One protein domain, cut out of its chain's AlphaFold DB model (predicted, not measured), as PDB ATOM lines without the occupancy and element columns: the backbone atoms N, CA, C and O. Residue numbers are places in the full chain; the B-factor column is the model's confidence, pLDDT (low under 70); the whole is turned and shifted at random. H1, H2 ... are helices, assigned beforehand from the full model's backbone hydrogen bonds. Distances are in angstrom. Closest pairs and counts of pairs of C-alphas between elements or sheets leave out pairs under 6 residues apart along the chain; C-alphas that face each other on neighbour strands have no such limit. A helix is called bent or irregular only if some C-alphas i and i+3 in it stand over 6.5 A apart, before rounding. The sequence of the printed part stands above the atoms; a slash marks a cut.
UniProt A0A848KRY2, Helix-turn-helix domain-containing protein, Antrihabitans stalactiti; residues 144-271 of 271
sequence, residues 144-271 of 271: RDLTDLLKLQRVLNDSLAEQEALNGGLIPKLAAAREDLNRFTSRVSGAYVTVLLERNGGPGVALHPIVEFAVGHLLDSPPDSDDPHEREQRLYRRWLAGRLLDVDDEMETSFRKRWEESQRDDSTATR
ATOM      1  N   ARG A 144     192.713 225.341 342.513       68.88
ATOM      2  CA  ARG A 144     191.514 225.900 343.133       68.88
ATOM      3  C   ARG A 144     191.639 225.983 344.651       68.88
ATOM      4  O   ARG A 144     191.358 227.046 345.190       68.88
ATOM      5  N   ASP A 145     192.079 224.919 345.318       69.88
ATOM      6  CA  ASP A 145     192.214 224.886 346.781       69.88
ATOM      7  C   ASP A 145     193.216 225.934 347.273       69.88
ATOM      8  O   ASP A 145     192.952 226.656 348.235       69.88
ATOM      9  N   LEU A 146     194.349 226.063 346.575       76.00
ATOM     10  CA  LEU A 146     195.356 227.062 346.910       76.00
ATOM     11  C   LEU A 146     194.846 228.479 346.644       76.00
ATOM     12  O   LEU A 146     195.015 229.374 347.470       76.00
ATOM     13  N   THR A 147     194.170 228.684 345.513       71.69
ATOM     14  CA  THR A 147     193.570 229.980 345.184       71.69
ATOM     15  C   THR A 147     192.482 230.357 346.193       71.69
ATOM     16  O   THR A 147     192.414 231.508 346.617       71.69
ATOM     17  N   ASP A 148     191.645 229.413 346.617       75.50
ATOM     18  CA  ASP A 148     190.581 229.656 347.589       75.50
ATOM     19  C   ASP A 148     191.150 229.924 348.993       75.50
ATOM     20  O   ASP A 148     190.670 230.832 349.673       75.50
ATOM     21  N   LEU A 149     192.238 229.251 349.389       83.50
ATOM     22  CA  LEU A 149     192.992 229.581 350.603       83.50
ATOM     23  C   LEU A 149     193.514 231.027 350.573       83.50
ATOM     24  O   LEU A 149     193.314 231.775 351.531       83.50
ATOM     25  N   LEU A 150     194.134 231.440 349.463       80.81
ATOM     26  CA  LEU A 150     194.654 232.801 349.294       80.81
ATOM     27  C   LEU A 150     193.537 233.855 349.320       80.81
ATOM     28  O   LEU A 150     193.687 234.906 349.947       80.81
ATOM     29  N   LYS A 151     192.380 233.569 348.707       80.31
ATOM     30  CA  LYS A 151     191.197 234.443 348.784       80.31
ATOM     31  C   LYS A 151     190.690 234.585 350.220       80.31
ATOM     32  O   LYS A 151     190.401 235.699 350.649       80.31
ATOM     33  N   LEU A 152     190.581 233.481 350.963       82.31
ATOM     34  CA  LEU A 152     190.128 233.500 352.357       82.31
ATOM     35  C   LEU A 152     191.079 234.302 353.248       82.31
ATOM     36  O   LEU A 152     190.622 235.106 354.062       82.31
ATOM     37  N   GLN A 153     192.389 234.134 353.060       85.69
ATOM     38  CA  GLN A 153     193.402 234.910 353.774       85.69
ATOM     39  C   GLN A 153     193.249 236.411 353.509       85.69
ATOM     40  O   GLN A 153     193.294 237.205 354.449       85.69
ATOM     41  N   ARG A 154     193.013 236.809 352.253       82.50
ATOM     42  CA  ARG A 154     192.763 238.211 351.907       82.50
ATOM     43  C   ARG A 154     191.530 238.764 352.617       82.50
ATOM     44  O   ARG A 154     191.633 239.795 353.269       82.50
ATOM     45  N   VAL A 155     190.386 238.084 352.509       85.19
ATOM     46  CA  VAL A 155     189.133 238.537 353.142       85.19
ATOM     47  C   VAL A 155     189.324 238.719 354.650       85.19
ATOM     48  O   VAL A 155     188.855 239.706 355.219       85.19
ATOM     49  N   LEU A 156     190.054 237.802 355.293       88.06
ATOM     50  CA  LEU A 156     190.400 237.913 356.707       88.06
ATOM     51  C   LEU A 156     191.281 239.140 356.985       88.06
ATOM     52  O   LEU A 156     190.987 239.897 357.907       88.06
ATOM     53  N   ASN A 157     192.338 239.352 356.198       86.19
ATOM     54  CA  ASN A 157     193.241 240.492 356.361       86.19
ATOM     55  C   ASN A 157     192.525 241.835 356.170       86.19
ATOM     56  O   ASN A 157     192.689 242.718 357.012       86.19
ATOM     57  N   ASP A 158     191.701 241.957 355.128       85.81
ATOM     58  CA  ASP A 158     190.924 243.164 354.825       85.81
ATOM     59  C   ASP A 158     189.954 243.477 355.983       85.81
ATOM     60  O   ASP A 158     189.927 244.596 356.499       85.81
ATOM     61  N   SER A 159     189.242 242.458 356.482       85.81
ATOM     62  CA  SER A 159     188.329 242.605 357.627       85.81
ATOM     63  C   SER A 159     189.064 243.012 358.910       85.81
ATOM     64  O   SER A 159     188.578 243.834 359.685       85.81
ATOM     65  N   LEU A 160     190.245 242.436 359.164       88.12
ATOM     66  CA  LEU A 160     191.048 242.766 360.342       88.12
ATOM     67  C   LEU A 160     191.623 244.183 360.265       88.12
ATOM     68  O   LEU A 160     191.672 244.854 361.290       88.12
ATOM     69  N   ALA A 161     192.030 244.641 359.080       85.31
ATOM     70  CA  ALA A 161     192.503 246.006 358.873       85.31
ATOM     71  C   ALA A 161     191.383 247.035 359.110       85.31
ATOM     72  O   ALA A 161     191.608 248.052 359.765       85.31
ATOM     73  N   GLU A 162     190.160 246.745 358.659       87.06
ATOM     74  CA  GLU A 162     188.989 247.582 358.944       87.06
ATOM     75  C   GLU A 162     188.697 247.652 360.454       87.06
ATOM     76  O   GLU A 162     188.501 248.736 361.008       87.06
ATOM     77  N   GLN A 163     188.743 246.514 361.155       86.00
ATOM     78  CA  GLN A 163     188.570 246.471 362.612       86.00
ATOM     79  C   GLN A 163     189.671 247.222 363.366       86.00
ATOM     80  O   GLN A 163     189.396 247.862 364.381       86.00
ATOM     81  N   GLU A 164     190.909 247.149 362.885       87.81
ATOM     82  CA  GLU A 164     192.048 247.876 363.444       87.81
ATOM     83  C   GLU A 164     191.836 249.392 363.346       87.81
ATOM     84  O   GLU A 164     192.006 250.105 364.338       87.81
ATOM     85  N   ALA A 165     191.384 249.867 362.182       86.88
ATOM     86  CA  ALA A 165     191.081 251.273 361.937       86.88
ATOM     87  C   ALA A 165     189.918 251.790 362.803       86.88
ATOM     88  O   ALA A 165     189.980 252.913 363.304       86.88
ATOM     89  N   LEU A 166     188.878 250.974 363.016       87.88
ATOM     90  CA  LEU A 166     187.714 251.334 363.837       87.88
ATOM     91  C   LEU A 166     188.024 251.368 365.339       87.88
ATOM     92  O   LEU A 166     187.531 252.242 366.050       87.88
ATOM     93  N   ASN A 167     188.831 250.423 365.828       86.88
ATOM     94  CA  ASN A 167     189.070 250.234 367.264       86.88
ATOM     95  C   ASN A 167     190.373 250.882 367.767       86.88
ATOM     96  O   ASN A 167     190.682 250.793 368.955       86.88
ATOM     97  N   GLY A 168     191.138 251.536 366.885       85.69
ATOM     98  CA  GLY A 168     192.430 252.145 367.220       85.69
ATOM     99  C   GLY A 168     193.546 251.124 367.470       85.69
ATOM    100  O   GLY A 168     194.520 251.439 368.152       85.69
ATOM    101  N   GLY A 169     193.396 249.903 366.951       83.38
ATOM    102  CA  GLY A 169     194.347 248.809 367.121       83.38
ATOM    103  C   GLY A 169     193.684 247.434 367.227       83.38
ATOM    104  O   GLY A 169     192.526 247.301 367.630       83.38
ATOM    105  N   LEU A 170     194.437 246.383 366.894       85.69
ATOM    106  CA  LEU A 170     194.048 244.997 367.156       85.69
ATOM    107  C   LEU A 170     194.540 244.539 368.529       85.69
ATOM    108  O   LEU A 170     195.593 244.953 369.017       85.69
ATOM    109  N   ILE A 171     193.811 243.597 369.131       88.88
ATOM    110  CA  ILE A 171     194.309 242.883 370.309       88.88
ATOM    111  C   ILE A 171     195.636 242.199 369.917       88.88
ATOM    112  O   ILE A 171     195.649 241.476 368.915       88.88
ATOM    113  N   PRO A 172     196.730 242.342 370.694       85.50
ATOM    114  CA  PRO A 172     198.066 241.886 370.290       85.50
ATOM    115  C   PRO A 172     198.134 240.424 369.841       85.50
ATOM    116  O   PRO A 172     198.827 240.087 368.888       85.50
ATOM    117  N   LYS A 173     197.361 239.545 370.491       85.62
ATOM    118  CA  LYS A 173     197.283 238.122 370.137       85.62
ATOM    119  C   LYS A 173     196.709 237.891 368.734       85.62
ATOM    120  O   LYS A 173     197.157 236.988 368.037       85.62
ATOM    121  N   LEU A 174     195.723 238.689 368.329       83.94
ATOM    122  CA  LEU A 174     195.100 238.596 367.009       83.94
ATOM    123  C   LEU A 174     196.010 239.188 365.927       83.94
ATOM    124  O   LEU A 174     196.139 238.596 364.861       83.94
ATOM    125  N   ALA A 175     196.700 240.292 366.228       81.62
ATOM    126  CA  ALA A 175     197.725 240.852 365.348       81.62
ATOM    127  C   ALA A 175     198.869 239.852 365.097       81.62
ATOM    128  O   ALA A 175     199.242 239.615 363.951       81.62
ATOM    129  N   ALA A 176     199.363 239.193 366.153       77.06
ATOM    130  CA  ALA A 176     200.380 238.148 366.035       77.06
ATOM    131  C   ALA A 176     199.888 236.947 365.209       77.06
ATOM    132  O   ALA A 176     200.596 236.480 364.323       77.06
ATOM    133  N   ALA A 177     198.651 236.488 365.435       79.50
ATOM    134  CA  ALA A 177     198.069 235.390 364.662       79.50
ATOM    135  C   ALA A 177     197.898 235.733 363.169       79.50
ATOM    136  O   ALA A 177     198.134 234.871 362.321       79.50
ATOM    137  N   ARG A 178     197.525 236.982 362.841       85.88
ATOM    138  CA  ARG A 178     197.472 237.486 361.455       85.88
ATOM    139  C   ARG A 178     198.840 237.366 360.789       85.88
ATOM    140  O   ARG A 178     198.953 236.847 359.682       85.88
ATOM    141  N   GLU A 179     199.875 237.817 361.487       80.94
ATOM    142  CA  GLU A 179     201.244 237.801 360.984       80.94
ATOM    143  C   GLU A 179     201.786 236.373 360.806       80.94
ATOM    144  O   GLU A 179     202.367 236.044 359.770       80.94
ATOM    145  N   ASP A 180     201.529 235.482 361.764       73.50
ATOM    146  CA  ASP A 180     201.932 234.077 361.667       73.50
ATOM    147  C   ASP A 180     201.245 233.354 360.497       73.50
ATOM    148  O   ASP A 180     201.898 232.595 359.769       73.50
ATOM    149  N   LEU A 181     199.954 233.623 360.263       81.75
ATOM    150  CA  LEU A 181     199.214 233.076 359.124       81.75
ATOM    151  C   LEU A 181     199.761 233.602 357.789       81.75
ATOM    152  O   LEU A 181     199.946 232.820 356.852       81.75
ATOM    153  N   ASN A 182     200.067 234.899 357.711       80.12
ATOM    154  CA  ASN A 182     200.674 235.505 356.527       80.12
ATOM    155  C   ASN A 182     202.038 234.882 356.214       80.12
ATOM    156  O   ASN A 182     202.309 234.517 355.065       80.12
ATOM    157  N   ARG A 183     202.874 234.681 357.238       75.44
ATOM    158  CA  ARG A 183     204.191 234.051 357.096       75.44
ATOM    159  C   ARG A 183     204.086 232.592 356.657       75.44
ATOM    160  O   ARG A 183     204.838 232.153 355.788       75.44
ATOM    161  N   PHE A 184     203.168 231.821 357.242       76.69
ATOM    162  CA  PHE A 184     202.948 230.427 356.855       76.69
ATOM    163  C   PHE A 184     202.483 230.321 355.403       76.69
ATOM    164  O   PHE A 184     203.104 229.614 354.609       76.69
ATOM    165  N   THR A 185     201.446 231.075 355.040       75.38
ATOM    166  CA  THR A 185     200.863 230.990 353.700       75.38
ATOM    167  C   THR A 185     201.828 231.504 352.639       75.38
ATOM    168  O   THR A 185     201.914 230.908 351.570       75.38
ATOM    169  N   SER A 186     202.655 232.513 352.941       70.44
ATOM    170  CA  SER A 186     203.727 232.974 352.042       70.44
ATOM    171  C   SER A 186     204.761 231.889 351.732       70.44
ATOM    172  O   SER A 186     205.203 231.773 350.590       70.44
ATOM    173  N   ARG A 187     205.139 231.072 352.728       70.94
ATOM    174  CA  ARG A 187     206.070 229.949 352.519       70.94
ATOM    175  C   ARG A 187     205.450 228.856 351.655       70.94
ATOM    176  O   ARG A 187     206.110 228.346 350.760       70.94
ATOM    177  N   VAL A 188     204.184 228.523 351.905       72.31
ATOM    178  CA  VAL A 188     203.476 227.454 351.182       72.31
ATOM    179  C   VAL A 188     203.145 227.866 349.746       72.31
ATOM    180  O   VAL A 188     203.324 227.088 348.817       72.31
ATOM    181  N   SER A 189     202.699 229.106 349.547       70.88
ATOM    182  CA  SER A 189     202.277 229.611 348.238       70.88
ATOM    183  C   SER A 189     203.432 230.140 347.384       70.88
ATOM    184  O   SER A 189     203.236 230.372 346.199       70.88
ATOM    185  N   GLY A 190     204.639 230.319 347.931       71.88
ATOM    186  CA  GLY A 190     205.711 231.057 347.260       71.88
ATOM    187  C   GLY A 190     206.118 230.513 345.886       71.88
ATOM    188  O   GLY A 190     206.210 231.286 344.928       71.88
ATOM    189  N   ALA A 191     206.309 229.196 345.773       73.19
ATOM    190  CA  ALA A 191     206.636 228.545 344.503       73.19
ATOM    191  C   ALA A 191     205.462 228.609 343.512       73.19
ATOM    192  O   ALA A 191     205.652 228.980 342.358       73.19
ATOM    193  N   TYR A 192     204.237 228.346 343.980       75.56
ATOM    194  CA  TYR A 192     203.032 228.430 343.150       75.56
ATOM    195  C   TYR A 192     202.786 229.842 342.615       75.56
ATOM    196  O   TYR A 192     202.551 230.016 341.426       75.56
ATOM    197  N   VAL A 193     202.882 230.860 343.473       79.88
ATOM    198  CA  VAL A 193     202.723 232.269 343.089       79.88
ATOM    199  C   VAL A 193     203.759 232.650 342.041       79.88
ATOM    200  O   VAL A 193     203.436 233.388 341.120       79.88
ATOM    201  N   THR A 194     204.982 232.125 342.145       83.12
ATOM    202  CA  THR A 194     206.021 232.350 341.135       83.12
ATOM    203  C   THR A 194     205.598 231.780 339.783       83.12
ATOM    204  O   THR A 194     205.531 232.536 338.824       83.12
ATOM    205  N   VAL A 195     205.200 230.507 339.723       79.75
ATOM    206  CA  VAL A 195     204.739 229.868 338.473       79.75
ATOM    207  C   VAL A 195     203.492 230.559 337.907       79.75
ATOM    208  O   VAL A 195     203.380 230.785 336.703       79.75
ATOM    209  N   LEU A 196     202.545 230.934 338.772       78.88
ATOM    210  CA  LEU A 196     201.337 231.657 338.386       78.88
ATOM    211  C   LEU A 196     201.678 233.013 337.755       78.88
ATOM    212  O   LEU A 196     201.095 233.371 336.733       78.88
ATOM    213  N   LEU A 197     202.615 233.758 338.345       83.12
ATOM    214  CA  LEU A 197     203.060 235.058 337.845       83.12
ATOM    215  C   LEU A 197     203.929 234.938 336.591       83.12
ATOM    216  O   LEU A 197     203.803 235.777 335.711       83.12
ATOM    217  N   GLU A 198     204.762 233.906 336.470       84.69
ATOM    218  CA  GLU A 198     205.542 233.651 335.252       84.69
ATOM    219  C   GLU A 198     204.608 233.435 334.055       84.69
ATOM    220  O   GLU A 198     204.786 234.064 333.013       84.69
ATOM    221  N   ARG A 199     203.537 232.655 334.250       79.75
ATOM    222  CA  ARG A 199     202.536 232.370 333.211       79.75
ATOM    223  C   ARG A 199     201.623 233.544 332.859       79.75
ATOM    224  O   ARG A 199     201.158 233.622 331.726       79.75
ATOM    225  N   ASN A 200     201.301 234.409 333.822       77.56
ATOM    226  CA  ASN A 200     200.249 235.429 333.664       77.56
ATOM    227  C   ASN A 200     200.756 236.879 333.702       77.56
ATOM    228  O   ASN A 200     199.969 237.796 333.468       77.56
ATOM    229  N   GLY A 201     202.023 237.096 334.040       86.12
ATOM    230  CA  GLY A 201     202.646 238.409 334.175       86.12
ATOM    231  C   GLY A 201     203.864 238.563 333.273       86.12
ATOM    232  O   GLY A 201     203.922 238.007 332.176       86.12
ATOM    233  N   GLY A 202     204.832 239.345 333.745       83.00
ATOM    234  CA  GLY A 202     206.068 239.634 333.030       83.00
ATOM    235  C   GLY A 202     206.151 241.074 332.509       83.00
ATOM    236  O   GLY A 202     205.269 241.904 332.754       83.00
ATOM    237  N   PRO A 203     207.245 241.406 331.806       80.69
ATOM    238  CA  PRO A 203     207.555 242.774 331.418       80.69
ATOM    239  C   PRO A 203     206.480 243.350 330.486       80.69
ATOM    240  O   PRO A 203     206.238 242.834 329.398       80.69
ATOM    241  N   GLY A 204     205.855 244.453 330.912       74.88
ATOM    242  CA  GLY A 204     204.822 245.159 330.145       74.88
ATOM    243  C   GLY A 204     203.433 244.508 330.170       74.88
ATOM    244  O   GLY A 204     202.531 244.996 329.489       74.88
ATOM    245  N   VAL A 205     203.239 243.442 330.952       78.69
ATOM    246  CA  VAL A 205     201.956 242.740 331.079       78.69
ATOM    247  C   VAL A 205     201.261 243.170 332.368       78.69
ATOM    248  O   VAL A 205     201.793 243.008 333.462       78.69
ATOM    249  N   ALA A 206     200.045 243.703 332.249       76.69
ATOM    250  CA  ALA A 206     199.199 243.955 333.412       76.69
ATOM    251  C   ALA A 206     198.560 242.642 333.888       76.69
ATOM    252  O   ALA A 206     197.938 241.932 333.094       76.69
ATOM    253  N   LEU A 207     198.677 242.337 335.184       77.62
ATOM    254  CA  LEU A 207     198.054 241.149 335.763       77.62
ATOM    255  C   LEU A 207     196.529 241.202 335.631       77.62
ATOM    256  O   LEU A 207     195.891 242.234 335.847       77.62
ATOM    257  N   HIS A 208     195.929 240.051 335.328       76.38
ATOM    258  CA  HIS A 208     194.475 239.924 335.315       76.38
ATOM    259  C   HIS A 208     193.896 240.222 336.718       76.38
ATOM    260  O   HIS A 208     194.446 239.725 337.706       76.38
ATOM    261  N   PRO A 209     192.751 240.930 336.847       73.12
ATOM    262  CA  PRO A 209     192.204 241.346 338.146       73.12
ATOM    263  C   PRO A 209     192.012 240.217 339.165       73.12
ATOM    264  O   PRO A 209     192.179 240.423 340.361       73.12
ATOM    265  N   ILE A 210     191.680 239.006 338.703       63.06
ATOM    266  CA  ILE A 210     191.520 237.830 339.580       63.06
ATOM    267  C   ILE A 210     192.863 237.373 340.168       63.06
ATOM    268  O   ILE A 210     192.916 236.996 341.337       63.06
ATOM    269  N   VAL A 211     193.937 237.407 339.375       71.94
ATOM    270  CA  VAL A 211     195.285 237.037 339.831       71.94
ATOM    271  C   VAL A 211     195.775 238.082 340.827       71.94
ATOM    272  O   VAL A 211     196.175 237.734 341.935       71.94
ATOM    273  N   GLU A 212     195.629 239.359 340.477       76.94
ATOM    274  CA  GLU A 212     195.966 240.492 341.339       76.94
ATOM    275  C   GLU A 212     195.216 240.442 342.679       76.94
ATOM    276  O   GLU A 212     195.802 240.617 343.748       76.94
ATOM    277  N   PHE A 213     193.920 240.121 342.643       69.56
ATOM    278  CA  PHE A 213     193.115 239.935 343.845       69.56
ATOM    279  C   PHE A 213     193.677 238.826 344.745       69.56
ATOM    280  O   PHE A 213     193.768 239.024 345.958       69.56
ATOM    281  N   ALA A 214     194.070 237.689 344.164       66.12
ATOM    282  CA  ALA A 214     194.541 236.523 344.905       66.12
ATOM    283  C   ALA A 214     195.915 236.743 345.558       66.12
ATOM    284  O   ALA A 214     196.096 236.379 346.721       66.12
ATOM    285  N   VAL A 215     196.875 237.340 344.842       75.25
ATOM    286  CA  VAL A 215     198.279 237.396 345.298       75.25
ATOM    287  C   VAL A 215     198.762 238.783 345.717       75.25
ATOM    288  O   VAL A 215     199.824 238.879 346.324       75.25
ATOM    289  N   GLY A 216     197.996 239.851 345.466       80.19
ATOM    290  CA  GLY A 216     198.432 241.231 345.709       80.19
ATOM    291  C   GLY A 216     198.930 241.482 347.137       80.19
ATOM    292  O   GLY A 216     200.010 242.032 347.319       80.19
ATOM    293  N   HIS A 217     198.229 240.955 348.144       75.75
ATOM    294  CA  HIS A 217     198.612 241.111 349.554       75.75
ATOM    295  C   HIS A 217     199.972 240.466 349.903       75.75
ATOM    296  O   HIS A 217     200.691 240.951 350.778       75.75
ATOM    297  N   LEU A 218     200.354 239.388 349.205       74.56
ATOM    298  CA  LEU A 218     201.672 238.761 349.354       74.56
ATOM    299  C   LEU A 218     202.771 239.640 348.742       74.56
ATOM    300  O   LEU A 218     203.904 239.644 349.222       74.56
ATOM    301  N   LEU A 219     202.434 240.388 347.689       82.94
ATOM    302  CA  LEU A 219     203.339 241.309 347.004       82.94
ATOM    303  C   LEU A 219     203.474 242.650 347.747       82.94
ATOM    304  O   LEU A 219     204.536 243.265 347.666       82.94
ATOM    305  N   ASP A 220     202.442 243.071 348.485       81.81
ATOM    306  CA  ASP A 220     202.429 244.292 349.310       81.81
ATOM    307  C   ASP A 220     203.297 244.180 350.573       81.81
ATOM    308  O   ASP A 220     203.751 245.187 351.116       81.81
ATOM    309  N   SER A 221     203.552 242.957 351.044       73.69
ATOM    310  CA  SER A 221     204.455 242.723 352.180       73.69
ATOM    311  C   SER A 221     205.878 243.197 351.839       73.69
ATOM    312  O   SER A 221     206.244 243.128 350.671       73.69
ATOM    313  N   PRO A 222     206.727 243.634 352.785       73.44
ATOM    314  CA  PRO A 222     208.099 244.048 352.477       73.44
ATOM    315  C   PRO A 222     208.957 242.925 351.847       73.44
ATOM    316  O   PRO A 222     208.767 241.735 352.145       73.44
ATOM    317  N   PRO A 223     209.921 243.250 350.961       71.75
ATOM    318  CA  PRO A 223     210.873 242.275 350.417       71.75
ATOM    319  C   PRO A 223     211.843 241.715 351.464       71.75
ATOM    320  O   PRO A 223     212.565 240.776 351.143       71.75
ATOM    321  N   ASP A 224     211.856 242.260 352.680       72.62
ATOM    322  CA  ASP A 224     212.878 241.978 353.680       72.62
ATOM    323  C   ASP A 224     212.896 240.494 354.077       72.62
ATOM    324  O   ASP A 224     211.908 239.916 354.548       72.62
ATOM    325  N   SER A 225     214.047 239.874 353.833       74.75
ATOM    326  CA  SER A 225     214.432 238.561 354.333       74.75
ATOM    327  C   SER A 225     215.935 238.579 354.607       74.75
ATOM    328  O   SER A 225     216.709 239.149 353.822       74.75
ATOM    329  N   ASP A 226     216.328 237.956 355.718       72.88
ATOM    330  CA  ASP A 226     217.730 237.733 356.081       72.88
ATOM    331  C   ASP A 226     218.402 236.743 355.115       72.88
ATOM    332  O   ASP A 226     219.622 236.765 354.952       72.88
ATOM    333  N   ASP A 227     217.607 235.915 354.427       72.75
ATOM    334  CA  ASP A 227     218.067 235.035 353.358       72.75
ATOM    335  C   ASP A 227     218.147 235.806 352.020       72.75
ATOM    336  O   ASP A 227     217.115 236.251 351.494       72.75
ATOM    337  N   PRO A 228     219.353 235.956 351.429       78.50
ATOM    338  CA  PRO A 228     219.533 236.609 350.135       78.50
ATOM    339  C   PRO A 228     218.707 235.981 349.008       78.50
ATOM    340  O   PRO A 228     218.168 236.715 348.180       78.50
ATOM    341  N   HIS A 229     218.570 234.653 348.994       74.88
ATOM    342  CA  HIS A 229     217.829 233.951 347.951       74.88
ATOM    343  C   HIS A 229     216.323 234.202 348.087       74.88
ATOM    344  O   HIS A 229     215.648 234.512 347.108       74.88
ATOM    345  N   GLU A 230     215.767 234.149 349.302       76.62
ATOM    346  CA  GLU A 230     214.355 234.494 349.502       76.62
ATOM    347  C   GLU A 230     214.050 235.948 349.140       76.62
ATOM    348  O   GLU A 230     212.997 236.229 348.551       76.62
ATOM    349  N   ARG A 231     214.957 236.871 349.486       83.94
ATOM    350  CA  ARG A 231     214.832 238.288 349.135       83.94
ATOM    351  C   ARG A 231     214.776 238.465 347.617       83.94
ATOM    352  O   ARG A 231     213.854 239.115 347.123       83.94
ATOM    353  N   GLU A 232     215.680 237.824 346.881       86.88
ATOM    354  CA  GLU A 232     215.686 237.812 345.413       86.88
ATOM    355  C   GLU A 232     214.373 237.250 344.841       86.88
ATOM    356  O   GLU A 232     213.733 237.892 344.008       86.88
ATOM    357  N   GLN A 233     213.880 236.117 345.356       86.38
ATOM    358  CA  GLN A 233     212.607 235.529 344.914       86.38
ATOM    359  C   GLN A 233     211.405 236.458 345.167       86.38
ATOM    360  O   GLN A 233     210.423 236.443 344.421       86.38
ATOM    361  N   ARG A 234     211.413 237.255 346.246       87.38
ATOM    362  CA  ARG A 234     210.359 238.255 346.506       87.38
ATOM    363  C   ARG A 234     210.451 239.437 345.538       87.38
ATOM    364  O   ARG A 234     209.412 239.922 345.093       87.38
ATOM    365  N   LEU A 235     211.657 239.901 345.214       90.06
ATOM    366  CA  LEU A 235     211.872 240.965 344.226       90.06
ATOM    367  C   LEU A 235     211.417 240.521 342.834       90.06
ATOM    368  O   LEU A 235     210.628 241.222 342.204       90.06
ATOM    369  N   TYR A 236     211.797 239.313 342.425       90.94
ATOM    370  CA  TYR A 236     211.393 238.729 341.151       90.94
ATOM    371  C   TYR A 236     209.865 238.655 340.989       90.94
ATOM    372  O   TYR A 236     209.321 239.096 339.980       90.94
ATOM    373  N   ARG A 237     209.132 238.203 342.017       89.56
ATOM    374  CA  ARG A 237     207.655 238.174 341.992       89.56
ATOM    375  C   ARG A 237     207.027 239.562 341.835       89.56
ATOM    376  O   ARG A 237     206.028 239.704 341.136       89.56
ATOM    377  N   ARG A 238     207.599 240.600 342.458       91.44
ATOM    378  CA  ARG A 238     207.117 241.984 342.281       91.44
ATOM    379  C   ARG A 238     207.430 242.530 340.898       91.44
ATOM    380  O   ARG A 238     206.609 243.261 340.352       91.44
ATOM    381  N   TRP A 239     208.577 242.160 340.337       93.06
ATOM    382  CA  TRP A 239     208.943 242.500 338.967       93.06
ATOM    383  C   TRP A 239     207.970 241.879 337.956       93.06
ATOM    384  O   TRP A 239     207.415 242.603 337.135       93.06
ATOM    385  N   LEU A 240     207.642 240.587 338.094       89.88
ATOM    386  CA  LEU A 240     206.634 239.914 337.258       89.88
ATOM    387  C   LEU A 240     205.244 240.565 337.344       89.88
ATOM    388  O   LEU A 240     204.486 240.524 336.379       89.88
ATOM    389  N   ALA A 241     204.909 241.160 338.490       87.94
ATOM    390  CA  ALA A 241     203.652 241.871 338.711       87.94
ATOM    391  C   ALA A 241     203.676 243.346 338.264       87.94
ATOM    392  O   ALA A 241     202.682 244.047 338.443       87.94
ATOM    393  N   GLY A 242     204.806 243.849 337.752       87.00
ATOM    394  CA  GLY A 242     204.967 245.260 337.381       87.00
ATOM    395  C   GLY A 242     204.979 246.230 338.570       87.00
ATOM    396  O   GLY A 242     204.726 247.419 338.399       87.00
ATOM    397  N   ARG A 243     205.243 245.736 339.786       86.50
ATOM    398  CA  ARG A 243     205.239 246.520 341.035       86.50
ATOM    399  C   ARG A 243     206.633 246.964 341.484       86.50
ATOM    400  O   ARG A 243     206.752 247.759 342.412       86.50
ATOM    401  N   LEU A 244     207.684 246.430 340.864       83.44
ATOM    402  CA  LEU A 244     209.064 246.834 341.120       83.44
ATOM    403  C   LEU A 244     209.456 247.927 340.116       83.44
ATOM    404  O   LEU A 244     209.642 247.628 338.942       83.44
ATOM    405  N   LEU A 245     209.511 249.180 340.580       69.00
ATOM    406  CA  LEU A 245     209.740 250.357 339.728       69.00
ATOM    407  C   LEU A 245     211.227 250.708 339.558       69.00
ATOM    408  O   LEU A 245     211.617 251.108 338.469       69.00
ATOM    409  N   ASP A 246     212.039 250.516 340.603       73.75
ATOM    410  CA  ASP A 246     213.494 250.724 340.583       73.75
ATOM    411  C   ASP A 246     214.197 249.367 340.681       73.75
ATOM    412  O   ASP A 246     214.487 248.871 341.772       73.75
ATOM    413  N   VAL A 247     214.424 248.738 339.531       81.06
ATOM    414  CA  VAL A 247     215.283 247.555 339.424       81.06
ATOM    415  C   VAL A 247     216.567 247.971 338.711       81.06
ATOM    416  O   VAL A 247     216.517 248.791 337.798       81.06
ATOM    417  N   ASP A 248     217.717 247.456 339.144       87.00
ATOM    418  CA  ASP A 248     218.961 247.704 338.414       87.00
ATOM    419  C   ASP A 248     219.005 246.891 337.105       87.00
ATOM    420  O   ASP A 248     218.335 245.859 336.979       87.00
ATOM    421  N   ASP A 249     219.810 247.343 336.140       85.25
ATOM    422  CA  ASP A 249     219.913 246.731 334.809       85.25
ATOM    423  C   ASP A 249     220.403 245.263 334.844       85.25
ATOM    424  O   ASP A 249     220.016 244.444 334.001       85.25
ATOM    425  N   GLU A 250     221.252 244.899 335.811       86.81
ATOM    426  CA  GLU A 250     221.784 243.545 336.003       86.81
ATOM    427  C   GLU A 250     220.694 242.600 336.537       86.81
ATOM    428  O   GLU A 250     220.477 241.516 335.980       86.81
ATOM    429  N   MET A 251     219.937 243.036 337.549       86.88
ATOM    430  CA  MET A 251     218.767 242.333 338.073       86.88
ATOM    431  C   MET A 251     217.668 242.209 337.017       86.88
ATOM    432  O   MET A 251     217.108 241.121 336.865       86.88
ATOM    433  N   GLU A 252     217.381 243.263 336.245       89.81
ATOM    434  CA  GLU A 252     216.388 243.191 335.167       89.81
ATOM    435  C   GLU A 252     216.773 242.140 334.126       89.81
ATOM    436  O   GLU A 252     215.939 241.336 333.704       89.81
ATOM    437  N   THR A 253     218.049 242.113 333.736       90.25
ATOM    438  CA  THR A 253     218.564 241.151 332.758       90.25
ATOM    439  C   THR A 253     218.439 239.719 333.279       90.25
ATOM    440  O   THR A 253     217.985 238.834 332.546       90.25
ATOM    441  N   SER A 254     218.786 239.486 334.549       90.38
ATOM    442  CA  SER A 254     218.643 238.182 335.207       90.38
ATOM    443  C   SER A 254     217.179 237.724 335.259       90.38
ATOM    444  O   SER A 254     216.849 236.613 334.831       90.38
ATOM    445  N   PHE A 255     216.277 238.602 335.706       94.00
ATOM    446  CA  PHE A 255     214.846 238.308 335.820       94.00
ATOM    447  C   PHE A 255     214.200 238.044 334.462       94.00
ATOM    448  O   PHE A 255     213.454 237.076 334.312       94.00
ATOM    449  N   ARG A 256     214.534 238.854 333.453       92.75
ATOM    450  CA  ARG A 256     214.050 238.678 332.082       92.75
ATOM    451  C   ARG A 256     214.493 237.346 331.498       92.75
ATOM    452  O   ARG A 256     213.659 236.627 330.954       92.75
ATOM    453  N   LYS A 257     215.770 236.985 331.662       92.06
ATOM    454  CA  LYS A 257     216.300 235.699 331.196       92.06
ATOM    455  C   LYS A 257     215.544 234.523 331.820       92.06
ATOM    456  O   LYS A 257     215.110 233.634 331.093       92.06
ATOM    457  N   ARG A 258     215.354 234.538 333.143       91.94
ATOM    458  CA  ARG A 258     214.629 233.481 333.865       91.94
ATOM    459  C   ARG A 258     213.185 233.342 333.385       91.94
ATOM    460  O   ARG A 258     212.726 232.229 333.148       91.94
ATOM    461  N   TRP A 259     212.481 234.460 333.228       91.31
ATOM    462  CA  TRP A 259     211.107 234.450 332.732       91.31
ATOM    463  C   TRP A 259     211.028 233.908 331.299       91.31
ATOM    464  O   TRP A 259     210.199 233.058 330.998       91.31
ATOM    465  N   GLU A 260     211.926 234.318 330.400       89.00
ATOM    466  CA  GLU A 260     211.960 233.779 329.034       89.00
ATOM    467  C   GLU A 260     212.228 232.265 328.996       89.00
ATOM    468  O   GLU A 260     211.673 231.568 328.143       89.00
ATOM    469  N   GLU A 261     213.061 231.749 329.904       87.56
ATOM    470  CA  GLU A 261     213.289 230.309 330.075       87.56
ATOM    471  C   GLU A 261     212.006 229.592 330.532       87.56
ATOM    472  O   GLU A 261     211.619 228.604 329.905       87.56
ATOM    473  N   SER A 262     211.274 230.129 331.518       79.06
ATOM    474  CA  SER A 262     210.015 229.522 331.981       79.06
ATOM    475  C   SER A 262     208.920 229.524 330.905       79.06
ATOM    476  O   SER A 262     208.175 228.550 330.780       79.06
ATOM    477  N   GLN A 263     208.850 230.567 330.068       82.44
ATOM    478  CA  GLN A 263     207.911 230.619 328.939       82.44
ATOM    479  C   GLN A 263     208.215 229.563 327.865       82.44
ATOM    480  O   GLN A 263     207.297 229.039 327.226       82.44
ATOM    481  N   ARG A 264     209.497 229.235 327.649       80.75
ATOM    482  CA  ARG A 264     209.891 228.173 326.711       80.75
ATOM    483  C   ARG A 264     209.468 226.806 327.231       80.75
ATOM    484  O   ARG A 264     208.849 226.063 326.469       80.75
ATOM    485  N   ASP A 265     209.713 226.521 328.506       70.69
ATOM    486  CA  ASP A 265     209.368 225.236 329.121       70.69
ATOM    487  C   ASP A 265     207.852 224.957 329.079       70.69
ATOM    488  O   ASP A 265     207.434 223.850 328.717       70.69
ATOM    489  N   ASP A 266     207.017 225.974 329.328       62.72
ATOM    490  CA  ASP A 266     205.549 225.868 329.254       62.72
ATOM    491  C   ASP A 266     205.055 225.590 327.817       62.72
ATOM    492  O   ASP A 266     204.148 224.782 327.585       62.72
ATOM    493  N   SER A 267     205.712 226.197 326.820       60.06
ATOM    494  CA  SER A 267     205.394 225.985 325.401       60.06
ATOM    495  C   SER A 267     205.768 224.584 324.898       60.06
ATOM    496  O   SER A 267     205.084 224.040 324.028       60.06
ATOM    497  N   THR A 268     206.807 223.963 325.468       60.06
ATOM    498  CA  THR A 268     207.185 222.568 325.183       60.06
ATOM    499  C   THR A 268     206.313 221.538 325.894       60.06
ATOM    500  O   THR A 268     206.127 220.453 325.352       60.06
ATOM    501  N   ALA A 269     205.753 221.859 327.064       49.78
ATOM    502  CA  ALA A 269     204.873 220.955 327.813       49.78
ATOM    503  C   ALA A 269     203.446 220.860 327.232       49.78
ATOM    504  O   ALA A 269     202.719 219.915 327.527       49.78
ATOM    505  N   THR A 270     203.046 221.828 326.402       50.00
ATOM    506  CA  THR A 270     201.695 221.927 325.815       50.00
ATOM    507  C   THR A 270     201.575 221.218 324.448       50.00
ATOM    508  O   THR A 270     200.565 221.358 323.758       50.00
ATOM    509  N   ARG A 271     202.591 220.450 324.028       40.16
ATOM    510  CA  ARG A 271     202.656 219.769 322.722       40.16
ATOM    511  C   ARG A 271     202.641 218.252 322.861       40.16
ATOM    512  O   ARG A 271     201.995 217.618 321.997       40.16
TER     513      ARG A 271
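AT A GLANCE: This is residues 144 to 271 of the 271 residues of the protein "Helix-turn-helix domain-containing protein" of Antrihabitans stalactiti (UniProt A0A848KRY2). A long bent helix, H2, runs through most of the length: its first arm, H2a, lies loosely side by side with H1, running the opposite way, and its second arm, H2b, turns into a cluster with H3 and H4. H5 crosses H2b at the end of the model away from the link between H1 and H2a, and the start of H1 reaches back to H3. The printed part has 128 residues with five named helices in the order H1, H2, H3, H4, H5 and no named strand; the class is all helix. It is only just compact, close to loose, with a radius of gyration of the C-alphas of 16.3 A, and elongated, spanning 51 by 33 by 24 A.

IN THESE COORDINATES: By its hydrogen bonds H2 was assigned as one helix, residues 172 to 200, but it is bent: C-alphas 188 and 191 are 7.5 A apart. Its arm H2a, residues 172 to 188, is 24.5 A long and begins at C-alpha 172 (198.066, 241.886, 370.290); H2b is residues 191 to 200, 14.3 A. H1, residues 144 to 167, is 34.4 A long and begins at C-alpha 144 (191.514, 225.900, 343.133). H3, residues 209 to 220, is irregular: C-alphas 214 and 217 are 7.7 A apart. H4 is residues 228 to 240, 18.5 A. H5, residues 249 to 269, is 30.7 A long and ends at C-alpha 269 (204.873, 220.955, 327.813).

HOW THE PARTS SIT: H2, taken whole, is the hub, touching four other helices. Its arms stand at a steep tilt of 66 degrees. H1 and H2a form a helical hairpin at a shallow tilt of 24 degrees and only just touch, with 3 pairs of C-alphas within 8 A; the closest are those of Asn 157 and Arg 178, 7.3 A apart. H2b touches residues 237 to 240 of H4, closest at the C-alphas of Leu 197 and Leu 240, 6.1 A, at a shallow tilt of 27 degrees, the same way. H2b touches residues 259 to 263 of H5, closest at the C-alphas of Glu 198 and Trp 259, 6.2 A, about perpendicular at 84 degrees. Residues 147 to 154 of H1 touch H3, closest at the C-alphas of Lys 151 and Ala 214, 5.5 A, at a steep tilt of 60 degrees. H3 and H4, a helical hairpin, only just touch, with 3 pairs of C-alphas within 8 A; the closest are those of Leu 219 and Arg 238, 6.1 A apart. Among the pairs that stay apart are H1 and H5. In H1, H2a, H2b, H4 and H5 every O i to N i+4 pair is within hydrogen-bond range; in H3, 6 of 8 are.

THE WHOLE: The two C-alphas farthest apart, those of Gly 168 and Arg 271, are 56.0 A from each other. The printed part has no cut and no long link; H1 to H2 is a tight link. The mean pLDDT of the printed part is 79.8, and 12 residues are under 70, among them residues 266 to 271.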